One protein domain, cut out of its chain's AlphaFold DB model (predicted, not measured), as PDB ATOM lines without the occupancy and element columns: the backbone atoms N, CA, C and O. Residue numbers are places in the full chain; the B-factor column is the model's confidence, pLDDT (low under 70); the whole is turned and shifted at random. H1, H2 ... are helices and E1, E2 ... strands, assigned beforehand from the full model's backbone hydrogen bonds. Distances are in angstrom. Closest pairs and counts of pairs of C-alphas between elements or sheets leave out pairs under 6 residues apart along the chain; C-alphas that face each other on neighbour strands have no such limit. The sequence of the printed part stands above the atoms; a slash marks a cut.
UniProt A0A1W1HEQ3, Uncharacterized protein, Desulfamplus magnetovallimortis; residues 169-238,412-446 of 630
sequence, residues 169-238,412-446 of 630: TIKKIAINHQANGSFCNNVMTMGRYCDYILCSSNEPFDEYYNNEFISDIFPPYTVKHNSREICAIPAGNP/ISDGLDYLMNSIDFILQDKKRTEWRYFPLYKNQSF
ATOM      1  N   THR A 169      -4.508  -7.735  -3.027       84.44
ATOM      2  CA  THR A 169      -5.898  -8.032  -2.654       84.44
ATOM      3  C   THR A 169      -6.902  -7.790  -3.781       84.44
ATOM      4  O   THR A 169      -8.012  -8.309  -3.713       84.44
ATOM      5  N   ILE A 170      -6.539  -7.013  -4.808       90.94
ATOM      6  CA  ILE A 170      -7.422  -6.678  -5.932       90.94
ATOM      7  C   ILE A 170      -7.239  -7.707  -7.041       90.94
ATOM      8  O   ILE A 170      -6.101  -7.971  -7.457       90.94
ATOM      9  N   LYS A 171      -8.360  -8.204  -7.576       92.69
ATOM     10  CA  LYS A 171      -8.378  -9.092  -8.743       92.69
ATOM     11  C   LYS A 171      -8.056  -8.302 -10.004       92.69
ATOM     12  O   LYS A 171      -8.742  -7.334 -10.332       92.69
ATOM     13  N   LYS A 172      -7.013  -8.705 -10.718       92.38
ATOM     14  CA  LYS A 172      -6.507  -7.986 -11.894       92.38
ATOM     15  C   LYS A 172      -6.935  -8.706 -13.166       92.38
ATOM     16  O   LYS A 172      -6.600  -9.874 -13.353       92.38
ATOM     17  N   ILE A 173      -7.665  -8.005 -14.031       92.00
ATOM     18  CA  ILE A 173      -8.165  -8.508 -15.311       92.00
ATOM     19  C   ILE A 173      -7.435  -7.793 -16.448       92.00
ATOM     20  O   ILE A 173      -7.585  -6.585 -16.647       92.00
ATOM     21  N   ALA A 174      -6.659  -8.546 -17.219       88.81
ATOM     22  CA  ALA A 174      -5.978  -8.036 -18.395       88.81
ATOM     23  C   ALA A 174      -6.888  -8.092 -19.626       88.81
ATOM     24  O   ALA A 174      -7.482  -9.129 -19.930       88.81
ATOM     25  N   ILE A 175      -6.950  -6.991 -20.368       85.00
ATOM     26  CA  ILE A 175      -7.634  -6.885 -21.653       85.00
ATOM     27  C   ILE A 175      -6.567  -6.738 -22.732       85.00
ATOM     28  O   ILE A 175      -5.748  -5.817 -22.698       85.00
ATOM     29  N   ASN A 176      -6.590  -7.630 -23.716       77.56
ATOM     30  CA  ASN A 176      -5.702  -7.513 -24.861       77.56
ATOM     31  C   ASN A 176      -6.126  -6.336 -25.756       77.56
ATOM     32  O   ASN A 176      -7.297  -6.206 -26.117       77.56
ATOM     33  N   HIS A 177      -5.176  -5.492 -26.152       70.75
ATOM     34  CA  HIS A 177      -5.422  -4.456 -27.152       70.75
ATOM     35  C   HIS A 177      -5.647  -5.036 -28.559       70.75
ATOM     36  O   HIS A 177      -6.430  -4.483 -29.333       70.75
ATOM     37  N   GLN A 178      -4.976  -6.140 -28.901       66.75
ATOM     38  CA  GLN A 178      -5.022  -6.748 -30.232       66.75
ATOM     39  C   GLN A 178      -6.236  -7.682 -30.393       66.75
ATOM     40  O   GLN A 178      -6.606  -8.406 -29.464       66.75
ATOM     41  N   ALA A 179      -6.841  -7.717 -31.591       60.12
ATOM     42  CA  ALA A 179      -7.953  -8.637 -31.868       60.12
ATOM     43  C   ALA A 179      -7.524 -10.098 -31.969       60.12
ATOM     44  O   ALA A 179      -8.269 -10.973 -31.547       60.12
ATOM     45  N   ASN A 180      -6.318 -10.349 -32.484       53.56
ATOM     46  CA  ASN A 180      -5.850 -11.693 -32.828       53.56
ATOM     47  C   ASN A 180      -4.633 -12.113 -31.996       53.56
ATOM     48  O   ASN A 180      -3.832 -12.937 -32.430       53.56
ATOM     49  N   GLY A 181      -4.434 -11.520 -30.816       62.44
ATOM     50  CA  GLY A 181      -3.340 -11.952 -29.958       62.44
ATOM     51  C   GLY A 181      -3.597 -13.376 -29.479       62.44
ATOM     52  O   GLY A 181      -4.563 -13.596 -28.742       62.44
ATOM     53  N   SER A 182      -2.730 -14.309 -29.887       67.12
ATOM     54  CA  SER A 182      -2.750 -15.701 -29.430       67.12
ATOM     55  C   SER A 182      -2.945 -15.757 -27.919       67.12
ATOM     56  O   SER A 182      -2.298 -15.031 -27.155       67.12
ATOM     57  N   PHE A 183      -3.839 -16.645 -27.498       72.00
ATOM     58  CA  PHE A 183      -4.125 -16.912 -26.099       72.00
ATOM     59  C   PHE A 183      -2.828 -17.126 -25.297       72.00
ATOM     60  O   PHE A 183      -2.624 -16.489 -24.261       72.00
ATOM     61  N   CYS A 184      -1.921 -17.967 -25.808       71.94
ATOM     62  CA  CYS A 184      -0.660 -18.295 -25.146       71.94
ATOM     63  C   CYS A 184       0.215 -17.053 -24.982       71.94
ATOM     64  O   CYS A 184       0.712 -16.796 -23.891       71.94
ATOM     65  N   ASN A 185       0.338 -16.226 -26.023       72.88
ATOM     66  CA  ASN A 185       1.119 -14.990 -25.947       72.88
ATOM     67  C   ASN A 185       0.576 -14.028 -24.882       72.88
ATOM     68  O   ASN A 185       1.363 -13.403 -24.169       72.88
ATOM     69  N   ASN A 186      -0.745 -13.934 -24.716       76.25
ATOM     70  CA  ASN A 186      -1.342 -13.071 -23.692       76.25
ATOM     71  C   ASN A 186      -1.048 -13.599 -22.284       76.25
ATOM     72  O   ASN A 186      -0.620 -12.831 -21.424       76.25
ATOM     73  N   VAL A 187      -1.179 -14.914 -22.066       78.81
ATOM     74  CA  VAL A 187      -0.792 -15.554 -20.796       78.81
ATOM     75  C   VAL A 187       0.685 -15.309 -20.496       78.81
ATOM     76  O   VAL A 187       1.014 -14.806 -19.428       78.81
ATOM     77  N   MET A 188       1.565 -15.551 -21.464       76.06
ATOM     78  CA  MET A 188       3.021 -15.386 -21.352       76.06
ATOM     79  C   MET A 188       3.483 -13.956 -21.034       76.06
ATOM     80  O   MET A 188       4.568 -13.743 -20.479       76.06
ATOM     81  N   THR A 189       2.698 -12.959 -21.432       73.75
ATOM     82  CA  THR A 189       3.060 -11.543 -21.303       73.75
ATOM     83  C   THR A 189       2.400 -10.876 -20.102       73.75
ATOM     84  O   THR A 189       3.046 -10.070 -19.432       73.75
ATOM     85  N   MET A 190       1.144 -11.220 -19.807       80.12
ATOM     86  CA  MET A 190       0.321 -10.559 -18.788       80.12
ATOM     87  C   MET A 190       0.137 -11.405 -17.520       80.12
ATOM     88  O   MET A 190      -0.158 -10.855 -16.459       80.12
ATOM     89  N   GLY A 191       0.360 -12.720 -17.610       81.38
ATOM     90  CA  GLY A 191       0.105 -13.692 -16.547       81.38
ATOM     91  C   GLY A 191       0.861 -13.435 -15.249       81.38
ATOM     92  O   GLY A 191       0.312 -13.648 -14.183       81.38
ATOM     93  N   ARG A 192       2.071 -12.866 -15.308       79.75
ATOM     94  CA  ARG A 192       2.832 -12.476 -14.105       79.75
ATOM     95  C   ARG A 192       2.150 -11.399 -13.252       79.75
ATOM     96  O   ARG A 192       2.457 -11.270 -12.069       79.75
ATOM     97  N   TYR A 193       1.257 -10.604 -13.842       82.62
ATOM     98  CA  TYR A 193       0.653  -9.440 -13.193       82.62
ATOM     99  C   TYR A 193      -0.845  -9.584 -12.947       82.62
ATOM    100  O   TYR A 193      -1.389  -8.804 -12.171       82.62
ATOM    101  N   CYS A 194      -1.520 -10.521 -13.614       88.62
ATOM    102  CA  CYS A 194      -2.978 -10.554 -13.667       88.62
ATOM    103  C   CYS A 194      -3.531 -11.920 -13.278       88.62
ATOM    104  O   CYS A 194      -3.096 -12.940 -13.802       88.62
ATOM    105  N   ASP A 195      -4.549 -11.913 -12.421       91.25
ATOM    106  CA  ASP A 195      -5.284 -13.117 -12.029       91.25
ATOM    107  C   ASP A 195      -6.128 -13.655 -13.192       91.25
ATOM    108  O   ASP A 195      -6.265 -14.868 -13.361       91.25
ATOM    109  N   TYR A 196      -6.665 -12.746 -14.015       92.19
ATOM    110  CA  TYR A 196      -7.515 -13.067 -15.155       92.19
ATOM    111  C   TYR A 196      -7.022 -12.395 -16.434       92.19
ATOM    112  O   TYR A 196      -6.578 -11.249 -16.422       92.19
ATOM    113  N   ILE A 197      -7.152 -13.087 -17.562       90.12
ATOM    114  CA  ILE A 197      -6.804 -12.574 -18.891       90.12
ATOM    115  C   ILE A 197      -7.984 -12.814 -19.825       90.12
ATOM    116  O   ILE A 197      -8.443 -13.949 -19.967       90.12
ATOM    117  N   LEU A 198      -8.475 -11.761 -20.475       88.94
ATOM    118  CA  LEU A 198      -9.507 -11.898 -21.500       88.94
ATOM    119  C   LEU A 198      -8.883 -12.367 -22.810       88.94
ATOM    120  O   LEU A 198      -7.856 -11.849 -23.257       88.94
ATOM    121  N   CYS A 199      -9.505 -13.361 -23.428       84.50
ATOM    122  CA  CYS A 199      -9.027 -13.959 -24.662       84.50
ATOM    123  C   CYS A 199      -9.970 -13.644 -25.817       84.50
ATOM    124  O   CYS A 199     -11.151 -13.981 -25.785       84.50
ATOM    125  N   SER A 200      -9.406 -12.994 -26.837       79.44
ATOM    126  CA  SER A 200     -10.126 -12.550 -28.025       79.44
ATOM    127  C   SER A 200     -10.333 -13.665 -29.051       79.44
ATOM    128  O   SER A 200     -11.358 -13.681 -29.714       79.44
ATOM    129  N   SER A 201      -9.365 -14.573 -29.209       77.44
ATOM    130  CA  SER A 201      -9.302 -15.513 -30.336       77.44
ATOM    131  C   SER A 201      -9.912 -16.881 -30.018       77.44
ATOM    132  O   SER A 201      -9.703 -17.409 -28.928       77.44
ATOM    133  N   ASN A 202     -10.590 -17.467 -31.009       72.69
ATOM    134  CA  ASN A 202     -11.062 -18.861 -31.030       72.69
ATOM    135  C   ASN A 202      -9.952 -19.888 -31.334       72.69
ATOM    136  O   ASN A 202     -10.244 -21.078 -31.469       72.69
ATOM    137  N   GLU A 203      -8.696 -19.457 -31.476       68.94
ATOM    138  CA  GLU A 203      -7.579 -20.355 -31.769       68.94
ATOM    139  C   GLU A 203      -7.482 -21.506 -30.753       68.94
ATOM    140  O   GLU A 203      -7.520 -21.275 -29.535       68.94
ATOM    141  N   PRO A 204      -7.334 -22.758 -31.231       62.28
ATOM    142  CA  PRO A 204      -7.061 -23.872 -30.351       62.28
ATOM    143  C   PRO A 204      -5.726 -23.621 -29.658       62.28
ATOM    144  O   PRO A 204      -4.761 -23.131 -30.237       62.28
ATOM    145  N   PHE A 205      -5.691 -23.958 -28.381       61.94
ATOM    146  CA  PHE A 205      -4.484 -23.844 -27.593       61.94
ATOM    147  C   PHE A 205      -3.454 -24.845 -28.109       61.94
ATOM    148  O   PHE A 205      -3.743 -26.041 -28.154       61.94
ATOM    149  N   ASP A 206      -2.280 -24.352 -28.496       60.09
ATOM    150  CA  ASP A 206      -1.194 -25.209 -28.952       60.09
ATOM    151  C   ASP A 206      -0.792 -26.148 -27.806       60.09
ATOM    152  O   ASP A 206      -0.474 -25.689 -26.703       60.09
ATOM    153  N   GLU A 207      -0.802 -27.462 -28.047       55.59
ATOM    154  CA  GLU A 207      -0.491 -28.480 -27.027       55.59
ATOM    155  C   GLU A 207       0.903 -28.284 -26.407       55.59
ATOM    156  O   GLU A 207       1.163 -28.718 -25.282       55.59
ATOM    157  N   TYR A 208       1.783 -27.573 -27.118       54.56
ATOM    158  CA  TYR A 208       3.119 -27.201 -26.670       54.56
ATOM    159  C   TYR A 208       3.125 -26.356 -25.382       54.56
ATOM    160  O   TYR A 208       4.049 -26.468 -24.579       54.56
ATOM    161  N   TYR A 209       2.087 -25.550 -25.133       58.50
ATOM    162  CA  TYR A 209       1.998 -24.651 -23.972       58.50
ATOM    163  C   TYR A 209       1.303 -25.298 -22.767       58.50
ATOM    164  O   TYR A 209       0.475 -24.676 -22.107       58.50
ATOM    165  N   ASN A 210       1.586 -26.565 -22.475       61.62
ATOM    166  CA  ASN A 210       0.913 -27.283 -21.393       61.62
ATOM    167  C   ASN A 210       1.090 -26.608 -20.003       61.62
ATOM    168  O   ASN A 210       1.917 -25.720 -19.796       61.62
ATOM    169  N   ASN A 211       0.310 -27.054 -19.013       63.62
ATOM    170  CA  ASN A 211       0.340 -26.495 -17.654       63.62
ATOM    171  C   ASN A 211       1.731 -26.517 -16.990       63.62
ATOM    172  O   ASN A 211       1.967 -25.728 -16.082       63.62
ATOM    173  N   GLU A 212       2.627 -27.419 -17.400       61.72
ATOM    174  CA  GLU A 212       3.988 -27.515 -16.849       61.72
ATOM    175  C   GLU A 212       4.892 -26.417 -17.415       61.72
ATOM    176  O   GLU A 212       5.613 -25.766 -16.661       61.72
ATOM    177  N   PHE A 213       4.752 -26.112 -18.707       66.75
ATOM    178  CA  PHE A 213       5.446 -24.998 -19.347       66.75
ATOM    179  C   PHE A 213       5.111 -23.655 -18.676       66.75
ATOM    180  O   PHE A 213       6.008 -22.875 -18.365       66.75
ATOM    181  N   ILE A 214       3.831 -23.394 -18.376       67.00
ATOM    182  CA  ILE A 214       3.417 -22.130 -17.740       67.00
ATOM    183  C   ILE A 214       3.964 -21.988 -16.310       67.00
ATOM    184  O   ILE A 214       4.387 -20.891 -15.939       67.00
ATOM    185  N   SER A 215       4.019 -23.066 -15.519       63.91
ATOM    186  CA  SER A 215       4.610 -23.006 -14.172       63.91
ATOM    187  C   SER A 215       6.110 -22.693 -14.191       63.91
ATOM    188  O   SER A 215       6.593 -21.975 -13.317       63.91
ATOM    189  N   ASP A 216       6.840 -23.141 -15.217       63.62
ATOM    190  CA  ASP A 216       8.266 -22.822 -15.380       63.62
ATOM    191  C   ASP A 216       8.504 -21.352 -15.767       63.62
ATOM    192  O   ASP A 216       9.599 -20.818 -15.566       63.62
ATOM    193  N   ILE A 217       7.480 -20.690 -16.316       67.44
ATOM    194  CA  ILE A 217       7.525 -19.313 -16.825       67.44
ATOM    195  C   ILE A 217       7.198 -18.269 -15.769       67.44
ATOM    196  O   ILE A 217       7.568 -17.109 -15.908       67.44
ATOM    197  N   PHE A 218       6.542 -18.645 -14.684       74.31
ATOM    198  CA  PHE A 218       6.179 -17.690 -13.645       74.31
ATOM    199  C   PHE A 218       6.636 -18.194 -12.278       74.31
ATOM    200  O   PHE A 218       5.810 -18.604 -11.460       74.31
ATOM    201  N   PRO A 219       7.955 -18.151 -11.993       68.12
ATOM    202  CA  PRO A 219       8.452 -18.469 -10.664       68.12
ATOM    203  C   PRO A 219       7.739 -17.623  -9.595       68.12
ATOM    204  O   PRO A 219       7.485 -16.441  -9.843       68.12
ATOM    205  N   PRO A 220       7.460 -18.161  -8.391       70.88
ATOM    206  CA  PRO A 220       6.632 -17.496  -7.383       70.88
ATOM    207  C   PRO A 220       7.008 -16.054  -7.060       70.88
ATOM    208  O   PRO A 220       6.128 -15.216  -6.923       70.88
ATOM    209  N   TYR A 221       8.302 -15.746  -7.002       71.31
ATOM    210  CA  TYR A 221       8.805 -14.408  -6.683       71.31
ATOM    211  C   TYR A 221       8.575 -13.366  -7.794       71.31
ATOM    212  O   TYR A 221       8.759 -12.174  -7.566       71.31
ATOM    213  N   THR A 222       8.193 -13.802  -8.996       72.06
ATOM    214  CA  THR A 222       7.940 -12.941 -10.169       72.06
ATOM    215  C   THR A 222       6.466 -12.577 -10.314       72.06
ATOM    216  O   THR A 222       6.117 -11.653 -11.047       72.06
ATOM    217  N   VAL A 223       5.605 -13.307  -9.605       77.75
ATOM    218  CA  VAL A 223       4.156 -13.162  -9.640       77.75
ATOM    219  C   VAL A 223       3.763 -11.997  -8.731       77.75
ATOM    220  O   VAL A 223       4.087 -11.976  -7.545       77.75
ATOM    221  N   LYS A 224       3.069 -10.999  -9.285       77.00
ATOM    222  CA  LYS A 224       2.631  -9.782  -8.565       77.00
ATOM    223  C   LYS A 224       1.141  -9.809  -8.199       77.00
ATOM    224  O   LYS A 224       0.563  -8.789  -7.822       77.00
ATOM    225  N   HIS A 225       0.508 -10.969  -8.302       81.75
ATOM    226  CA  HIS A 225      -0.872 -11.210  -7.893       81.75
ATOM    227  C   HIS A 225      -0.930 -12.406  -6.926       81.75
ATOM    228  O   HIS A 225       0.032 -13.160  -6.815       81.75
ATOM    229  N   ASN A 226      -2.010 -12.535  -6.151       78.25
ATOM    230  CA  ASN A 226      -2.068 -13.505  -5.043       78.25
ATOM    231  C   ASN A 226      -2.706 -14.851  -5.435       78.25
ATOM    232  O   ASN A 226      -2.807 -15.767  -4.618       78.25
ATOM    233  N   SER A 227      -3.178 -14.982  -6.676       83.00
ATOM    234  CA  SER A 227      -3.749 -16.238  -7.154       83.00
ATOM    235  C   SER A 227      -2.671 -17.305  -7.366       83.00
ATOM    236  O   SER A 227      -1.569 -17.033  -7.833       83.00
ATOM    237  N   ARG A 228      -3.018 -18.562  -7.066       81.81
ATOM    238  CA  ARG A 228      -2.180 -19.744  -7.358       81.81
ATOM    239  C   ARG A 228      -2.282 -20.205  -8.810       81.81
ATOM    240  O   ARG A 228      -1.608 -21.157  -9.205       81.81
ATOM    241  N   GLU A 229      -3.156 -19.577  -9.578       87.19
ATOM    242  CA  GLU A 229      -3.400 -19.876 -10.980       87.19
ATOM    243  C   GLU A 229      -3.657 -18.592 -11.769       87.19
ATOM    244  O   GLU A 229      -4.211 -17.628 -11.241       87.19
ATOM    245  N   ILE A 230      -3.284 -18.599 -13.044       88.44
ATOM    246  CA  ILE A 230      -3.756 -17.604 -14.007       88.44
ATOM    247  C   ILE A 230      -5.003 -18.182 -14.660       88.44
ATOM    248  O   ILE A 230      -4.985 -19.313 -15.151       88.44
ATOM    249  N   CYS A 231      -6.081 -17.413 -14.687       90.56
ATOM    250  CA  CYS A 231      -7.301 -17.796 -15.373       90.56
ATOM    251  C   CYS A 231      -7.420 -17.037 -16.691       90.56
ATOM    252  O   CYS A 231      -7.275 -15.821 -16.758       90.56
ATOM    253  N   ALA A 232      -7.750 -17.745 -17.754       89.19
ATOM    254  CA  ALA A 232      -8.025 -17.141 -19.036       89.19
ATOM    255  C   ALA A 232      -9.492 -17.347 -19.396       89.19
ATOM    256  O   ALA A 232     -10.014 -18.469 -19.392       89.19
ATOM    257  N   ILE A 233     -10.150 -16.227 -19.663       90.81
ATOM    258  CA  ILE A 233     -11.589 -16.140 -19.851       90.81
ATOM    259  C   ILE A 233     -11.851 -15.964 -21.348       90.81
ATOM    260  O   ILE A 233     -11.377 -14.983 -21.931       90.81
ATOM    261  N   PRO A 234     -12.633 -16.856 -21.976       88.06
ATOM    262  CA  PRO A 234     -13.028 -16.719 -23.368       88.06
ATOM    263  C   PRO A 234     -14.134 -15.660 -23.486       88.06
ATOM    264  O   PRO A 234     -15.251 -15.988 -23.830       88.06
ATOM    265  N   ALA A 235     -13.877 -14.405 -23.109       87.06
ATOM    266  CA  ALA A 235     -14.874 -13.327 -23.157       87.06
ATOM    267  C   ALA A 235     -14.811 -12.498 -24.448       87.06
ATOM    268  O   ALA A 235     -15.553 -11.528 -24.596       87.06
ATOM    269  N   GLY A 236     -13.898 -12.833 -25.361       85.88
ATOM    270  CA  GLY A 236     -13.625 -11.992 -26.511       85.88
ATOM    271  C   GLY A 236     -12.866 -10.721 -26.142       85.88
ATOM    272  O   GLY A 236     -12.230 -10.609 -25.090       85.88
ATOM    273  N   ASN A 237     -12.959  -9.734 -27.031       82.88
ATOM    274  CA  ASN A 237     -12.482  -8.380 -26.780       82.88
ATOM    275  C   ASN A 237     -13.685  -7.432 -26.620       82.88
ATOM    276  O   ASN A 237     -14.374  -7.179 -27.615       82.88
ATOM    277  N   PRO A 238     -13.917  -6.858 -25.422       82.81
ATOM    278  CA  PRO A 238     -15.018  -5.927 -25.160       82.81
ATOM    279  C   PRO A 238     -15.139  -4.794 -26.183       82.81
ATOM    280  O   PRO A 238     -16.241  -4.459 -26.614       82.81
ATOM    281  N   ILE A 412     -17.915 -12.275 -30.191       87.62
ATOM    282  CA  ILE A 412     -17.908 -10.979 -30.886       87.62
ATOM    283  C   ILE A 412     -19.264 -10.265 -30.761       87.62
ATOM    284  O   ILE A 412     -19.305  -9.052 -30.598       87.62
ATOM    285  N   SER A 413     -20.379 -10.993 -30.743       87.81
ATOM    286  CA  SER A 413     -21.717 -10.392 -30.651       87.81
ATOM    287  C   SER A 413     -22.208 -10.182 -29.211       87.81
ATOM    288  O   SER A 413     -23.024  -9.296 -28.978       87.81
ATOM    289  N   ASP A 414     -21.702 -10.941 -28.237       88.19
ATOM    290  CA  ASP A 414     -22.206 -10.979 -26.852       88.19
ATOM    291  C   ASP A 414     -21.104 -10.863 -25.777       88.19
ATOM    292  O   ASP A 414     -21.355 -11.088 -24.595       88.19
ATOM    293  N   GLY A 415     -19.877 -10.490 -26.147       87.56
ATOM    294  CA  GLY A 415     -18.706 -10.527 -25.260       87.56
ATOM    295  C   GLY A 415     -18.807  -9.609 -24.053       87.56
ATOM    296  O   GLY A 415     -18.341  -9.961 -22.971       87.56
ATOM    297  N   LEU A 416     -19.475  -8.463 -24.201       85.94
ATOM    298  CA  LEU A 416     -19.787  -7.585 -23.072       85.94
ATOM    299  C   LEU A 416     -20.727  -8.267 -22.067       85.94
ATOM    300  O   LEU A 416     -20.434  -8.274 -20.872       85.94
ATOM    301  N   ASP A 417     -21.804  -8.899 -22.534       87.44
ATOM    302  CA  ASP A 417     -22.756  -9.603 -21.667       87.44
ATOM    303  C   ASP A 417     -22.115 -10.833 -21.015       87.44
ATOM    304  O   ASP A 417     -22.273 -11.069 -19.814       87.44
ATOM    305  N   TYR A 418     -21.329 -11.593 -21.782       91.56
ATOM    306  CA  TYR A 418     -20.567 -12.722 -21.263       91.56
ATOM    307  C   TYR A 418     -19.563 -12.283 -20.188       91.56
ATOM    308  O   TYR A 418     -19.453 -12.933 -19.140       91.56
ATOM    309  N   LEU A 419     -18.845 -11.176 -20.414       91.12
ATOM    310  CA  LEU A 419     -17.921 -10.615 -19.435       91.12
ATOM    311  C   LEU A 419     -18.662 -10.213 -18.159       91.12
ATOM    312  O   LEU A 419     -18.222 -10.593 -17.080       91.12
ATOM    313  N   MET A 420     -19.805  -9.536 -18.259       88.81
ATOM    314  CA  MET A 420     -20.591  -9.155 -17.078       88.81
ATOM    315  C   MET A 420     -21.061 -10.360 -16.278       88.81
ATOM    316  O   MET A 420     -20.876 -10.396 -15.064       88.81
ATOM    317  N   ASN A 421     -21.572 -11.387 -16.954       89.19
ATOM    318  CA  ASN A 421     -21.943 -12.642 -16.302       89.19
ATOM    319  C   ASN A 421     -20.736 -13.347 -15.664       89.19
ATOM    320  O   ASN A 421     -20.897 -14.153 -14.755       89.19
ATOM    321  N   SER A 422     -19.521 -13.059 -16.134       92.50
ATOM    322  CA  SER A 422     -18.278 -13.595 -15.582       92.50
ATOM    323  C   SER A 422     -17.796 -12.835 -14.343       92.50
ATOM    324  O   SER A 422     -17.119 -13.436 -13.510       92.50
ATOM    325  N   ILE A 423     -18.160 -11.560 -14.172       93.12
ATOM    326  CA  ILE A 423     -17.682 -10.727 -13.056       93.12
ATOM    327  C   ILE A 423     -18.125 -11.271 -11.699       93.12
ATOM    328  O   ILE A 423     -17.297 -11.356 -10.795       93.12
ATOM    329  N   ASP A 424     -19.368 -11.726 -11.555       89.44
ATOM    330  CA  ASP A 424     -19.833 -12.312 -10.289       89.44
ATOM    331  C   ASP A 424     -19.066 -13.586  -9.919       89.44
ATOM    332  O   ASP A 424     -18.731 -13.803  -8.754       89.44
ATOM    333  N   PHE A 425     -18.731 -14.417 -10.910       93.81
ATOM    334  CA  PHE A 425     -17.909 -15.606 -10.691       93.81
ATOM    335  C   PHE A 425     -16.489 -15.227 -10.279       93.81
ATOM    336  O   PHE A 425     -15.957 -15.821  -9.341       93.81
ATOM    337  N   ILE A 426     -15.905 -14.216 -10.931       94.19
ATOM    338  CA  ILE A 426     -14.594 -13.671 -10.568       94.19
ATOM    339  C   ILE A 426     -14.630 -13.173  -9.129       94.19
ATOM    340  O   ILE A 426     -13.826 -13.621  -8.324       94.19
ATOM    341  N   LEU A 427     -15.572 -12.301  -8.769       91.50
ATOM    342  CA  LEU A 427     -15.686 -11.734  -7.424       91.50
ATOM    343  C   LEU A 427     -15.844 -12.816  -6.346       91.50
ATOM    344  O   LEU A 427     -15.238 -12.698  -5.286       91.50
ATOM    345  N   GLN A 428     -16.569 -13.896  -6.645       90.81
ATOM    346  CA  GLN A 428     -16.834 -15.006  -5.721       90.81
ATOM    347  C   GLN A 428     -15.787 -16.137  -5.757       90.81
ATOM    348  O   GLN A 428     -15.998 -17.162  -5.111       90.81
ATOM    349  N   ASP A 429     -14.701 -15.998  -6.530       89.06
ATOM    350  CA  ASP A 429     -13.687 -17.051  -6.741       89.06
ATOM    351  C   ASP A 429     -14.280 -18.380  -7.248       89.06
ATOM    352  O   ASP A 429     -13.778 -19.475  -6.969       89.06
ATOM    353  N   LYS A 430     -15.372 -18.304  -8.016       92.75
ATOM    354  CA  LYS A 430     -16.031 -19.473  -8.601       92.75
ATOM    355  C   LYS A 430     -15.393 -19.842  -9.933       92.75
ATOM    356  O   LYS A 430     -15.110 -18.985 -10.770       92.75
ATOM    357  N   LYS A 431     -15.235 -21.147 -10.155       91.38
ATOM    358  CA  LYS A 431     -14.732 -21.680 -11.423       91.38
ATOM    359  C   LYS A 431     -15.851 -21.919 -12.435       91.38
ATOM    360  O   LYS A 431     -16.979 -22.225 -12.051       91.38
ATOM    361  N   ARG A 432     -15.516 -21.829 -13.724       91.62
ATOM    362  CA  ARG A 432     -16.378 -22.192 -14.856       91.62
ATOM    363  C   ARG A 432     -15.655 -23.193 -15.752       91.62
ATOM    364  O   ARG A 432     -14.440 -23.135 -15.900       91.62
ATOM    365  N   THR A 433     -16.399 -24.126 -16.324       88.38
ATOM    366  CA  THR A 433     -15.860 -25.256 -17.104       88.38
ATOM    367  C   THR A 433     -15.226 -24.847 -18.429       88.38
ATOM    368  O   THR A 433     -14.321 -25.508 -18.923       88.38
ATOM    369  N   GLU A 434     -15.713 -23.758 -19.001       87.88
ATOM    370  CA  GLU A 434     -15.289 -23.178 -20.266       87.88
ATOM    371  C   GLU A 434     -14.074 -22.253 -20.109       87.88
ATOM    372  O   GLU A 434     -13.450 -21.874 -21.099       87.88
ATOM    373  N   TRP A 435     -13.717 -21.890 -18.872       90.88
ATOM    374  CA  TRP A 435     -12.507 -21.127 -18.586       90.88
ATOM    375  C   TRP A 435     -11.309 -22.057 -18.487       90.88
ATOM    376  O   TRP A 435     -11.424 -23.240 -18.159       90.88
ATOM    377  N   ARG A 436     -10.130 -21.502 -18.748       87.38
ATOM    378  CA  ARG A 436      -8.876 -22.245 -18.643       87.38
ATOM    379  C   ARG A 436      -8.062 -21.734 -17.471       87.38
ATOM    380  O   ARG A 436      -7.905 -20.528 -17.307       87.38
ATOM    381  N   TYR A 437      -7.525 -22.666 -16.695       87.31
ATOM    382  CA  TYR A 437      -6.781 -22.385 -15.474       87.31
ATOM    383  C   TYR A 437      -5.366 -22.933 -15.597       87.31
ATOM    384  O   TYR A 437      -5.181 -24.130 -15.828       87.31
ATOM    385  N   PHE A 438      -4.383 -22.058 -15.416       83.75
ATOM    386  CA  PHE A 438      -2.967 -22.388 -15.475       83.75
ATOM    387  C   PHE A 438      -2.386 -22.341 -14.066       83.75
ATOM    388  O   PHE A 438      -2.217 -21.246 -13.525       83.75
ATOM    389  N   PRO A 439      -2.095 -23.492 -13.440       82.12
ATOM    390  CA  PRO A 439      -1.492 -23.507 -12.117       82.12
ATOM    391  C   PRO A 439      -0.081 -22.914 -12.182       82.12
ATOM    392  O   PRO A 439       0.738 -23.337 -12.993       82.12
ATOM    393  N   LEU A 440       0.207 -21.956 -11.304       74.50
ATOM    394  CA  LEU A 440       1.525 -21.323 -11.202       74.50
ATOM    395  C   LEU A 440       2.497 -22.155 -10.359       74.50
ATOM    396  O   LEU A 440       3.700 -22.159 -10.599       74.50
ATOM    397  N   TYR A 441       1.971 -22.897  -9.382       67.00
ATOM    398  CA  TYR A 441       2.758 -23.681  -8.433       67.00
ATOM    399  C   TYR A 441       2.339 -25.151  -8.487       67.00
ATOM    400  O   TYR A 441       1.338 -25.546  -7.887       67.00
ATOM    401  N   LYS A 442       3.115 -25.989  -9.181       51.59
ATOM    402  CA  LYS A 442       3.144 -27.428  -8.886       51.59
ATOM    403  C   LYS A 442       4.275 -27.687  -7.888       51.59
ATOM    404  O   LYS A 442       5.322 -27.059  -7.974       51.59
ATOM    405  N   ASN A 443       4.056 -28.608  -6.946       42.72
ATOM    406  CA  ASN A 443       4.997 -29.048  -5.900       42.72
ATOM    407  C   ASN A 443       6.257 -29.751  -6.461       42.72
ATOM    408  O   ASN A 443       6.577 -30.869  -6.061       42.72
ATOM    409  N   GLN A 444       6.960 -29.148  -7.414       42.47
ATOM    410  CA  GLN A 444       8.189 -29.680  -7.988       42.47
ATOM    411  C   GLN A 444       9.320 -28.674  -7.802       42.47
ATOM    412  O   GLN A 444       9.119 -27.461  -7.820       42.47
ATOM    413  N   SER A 445      10.519 -29.201  -7.567       40.94
ATOM    414  CA  SER A 445      11.753 -28.427  -7.502       40.94
ATOM    415  C   SER A 445      11.900 -27.602  -8.782       40.94
ATOM    416  O   SER A 445      12.121 -28.170  -9.851       40.94
ATOM    417  N   PHE A 446      11.763 -26.282  -8.661       42.56
ATOM    418  CA  PHE A 446      11.894 -25.341  -9.767       42.56
ATOM    419  C   PHE A 446      13.266 -25.492 -10.437       42.56
ATOM    420  O   PHE A 446      14.298 -25.207  -9.827       42.56
TER     421      PHE A 446
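Overview. This is residues 169 to 238 and 412 to 446 of the 630 residues of an uncharacterized protein of Desulfamplus magnetovallimortis (UniProt A0A1W1HEQ3). A twisted sheet of four short strands makes the core, with H1 over one face, H3 over the opposite face, and H2 by edge strand E4. The 105 printed residues run E1 H1 E2 H2 E3 H3 E4, three named helices and four named strands; the sheet, E1 E2 E3 E4, is mixed. The class is mixed, helices and strands, with under half of the residues in named elements. It is compact, radius of gyration of the C-alphas 13.3 A, spans 44 by 30 by 24 A.

Arrangement. Start at E2, residues 196 to 198: its parallel neighbours are E1, residues 171 to 175 (N 174 to O 196, 2.8 A), and E3, residues 229 to 233 (N 197 to O 231, 2.9 A). E4, residues 436 to 439, is antiparallel to E3, with N 230 and O 438 2.9 A apart. H1, residues 183 to 190, runs slantwise to the strands; its closest C-alpha pair with E2 is Val 187 and Ile 197, 7.0 A. On the opposite face H3, residues 415 to 427, runs along the strands at a height over the sheet of 10.0 A. H2, residues 211 to 217, only grazes the sheet; its closest C-alphas to E4 are Asn 211 and Phe 438, 5.7 A. E1, H1, E2 and E2, H2, E3 are strand-helix-strand units, parallel neighbour strands with a helix between, both crossovers right-handed. Every O i to N i+4 pair is within hydrogen-bond range in H1 and H2, 7 of 9 in H3.

Along the chain. Find C-alpha 171 at (-8.378, -9.092, -8.743), where E1 begins. H3 runs 18.1 A from C-alpha 415; E4 ends at C-alpha 439, (-1.492, -23.507, -12.117).

Size, cuts and confidence. Residues 239 to 411 are cut out, C-alphas 238 and 412 being 8.2 A apart. Links E2 to H2 and H2 to E3 are long. Confidence is under 70 in 27 residues, among them 203 to 217.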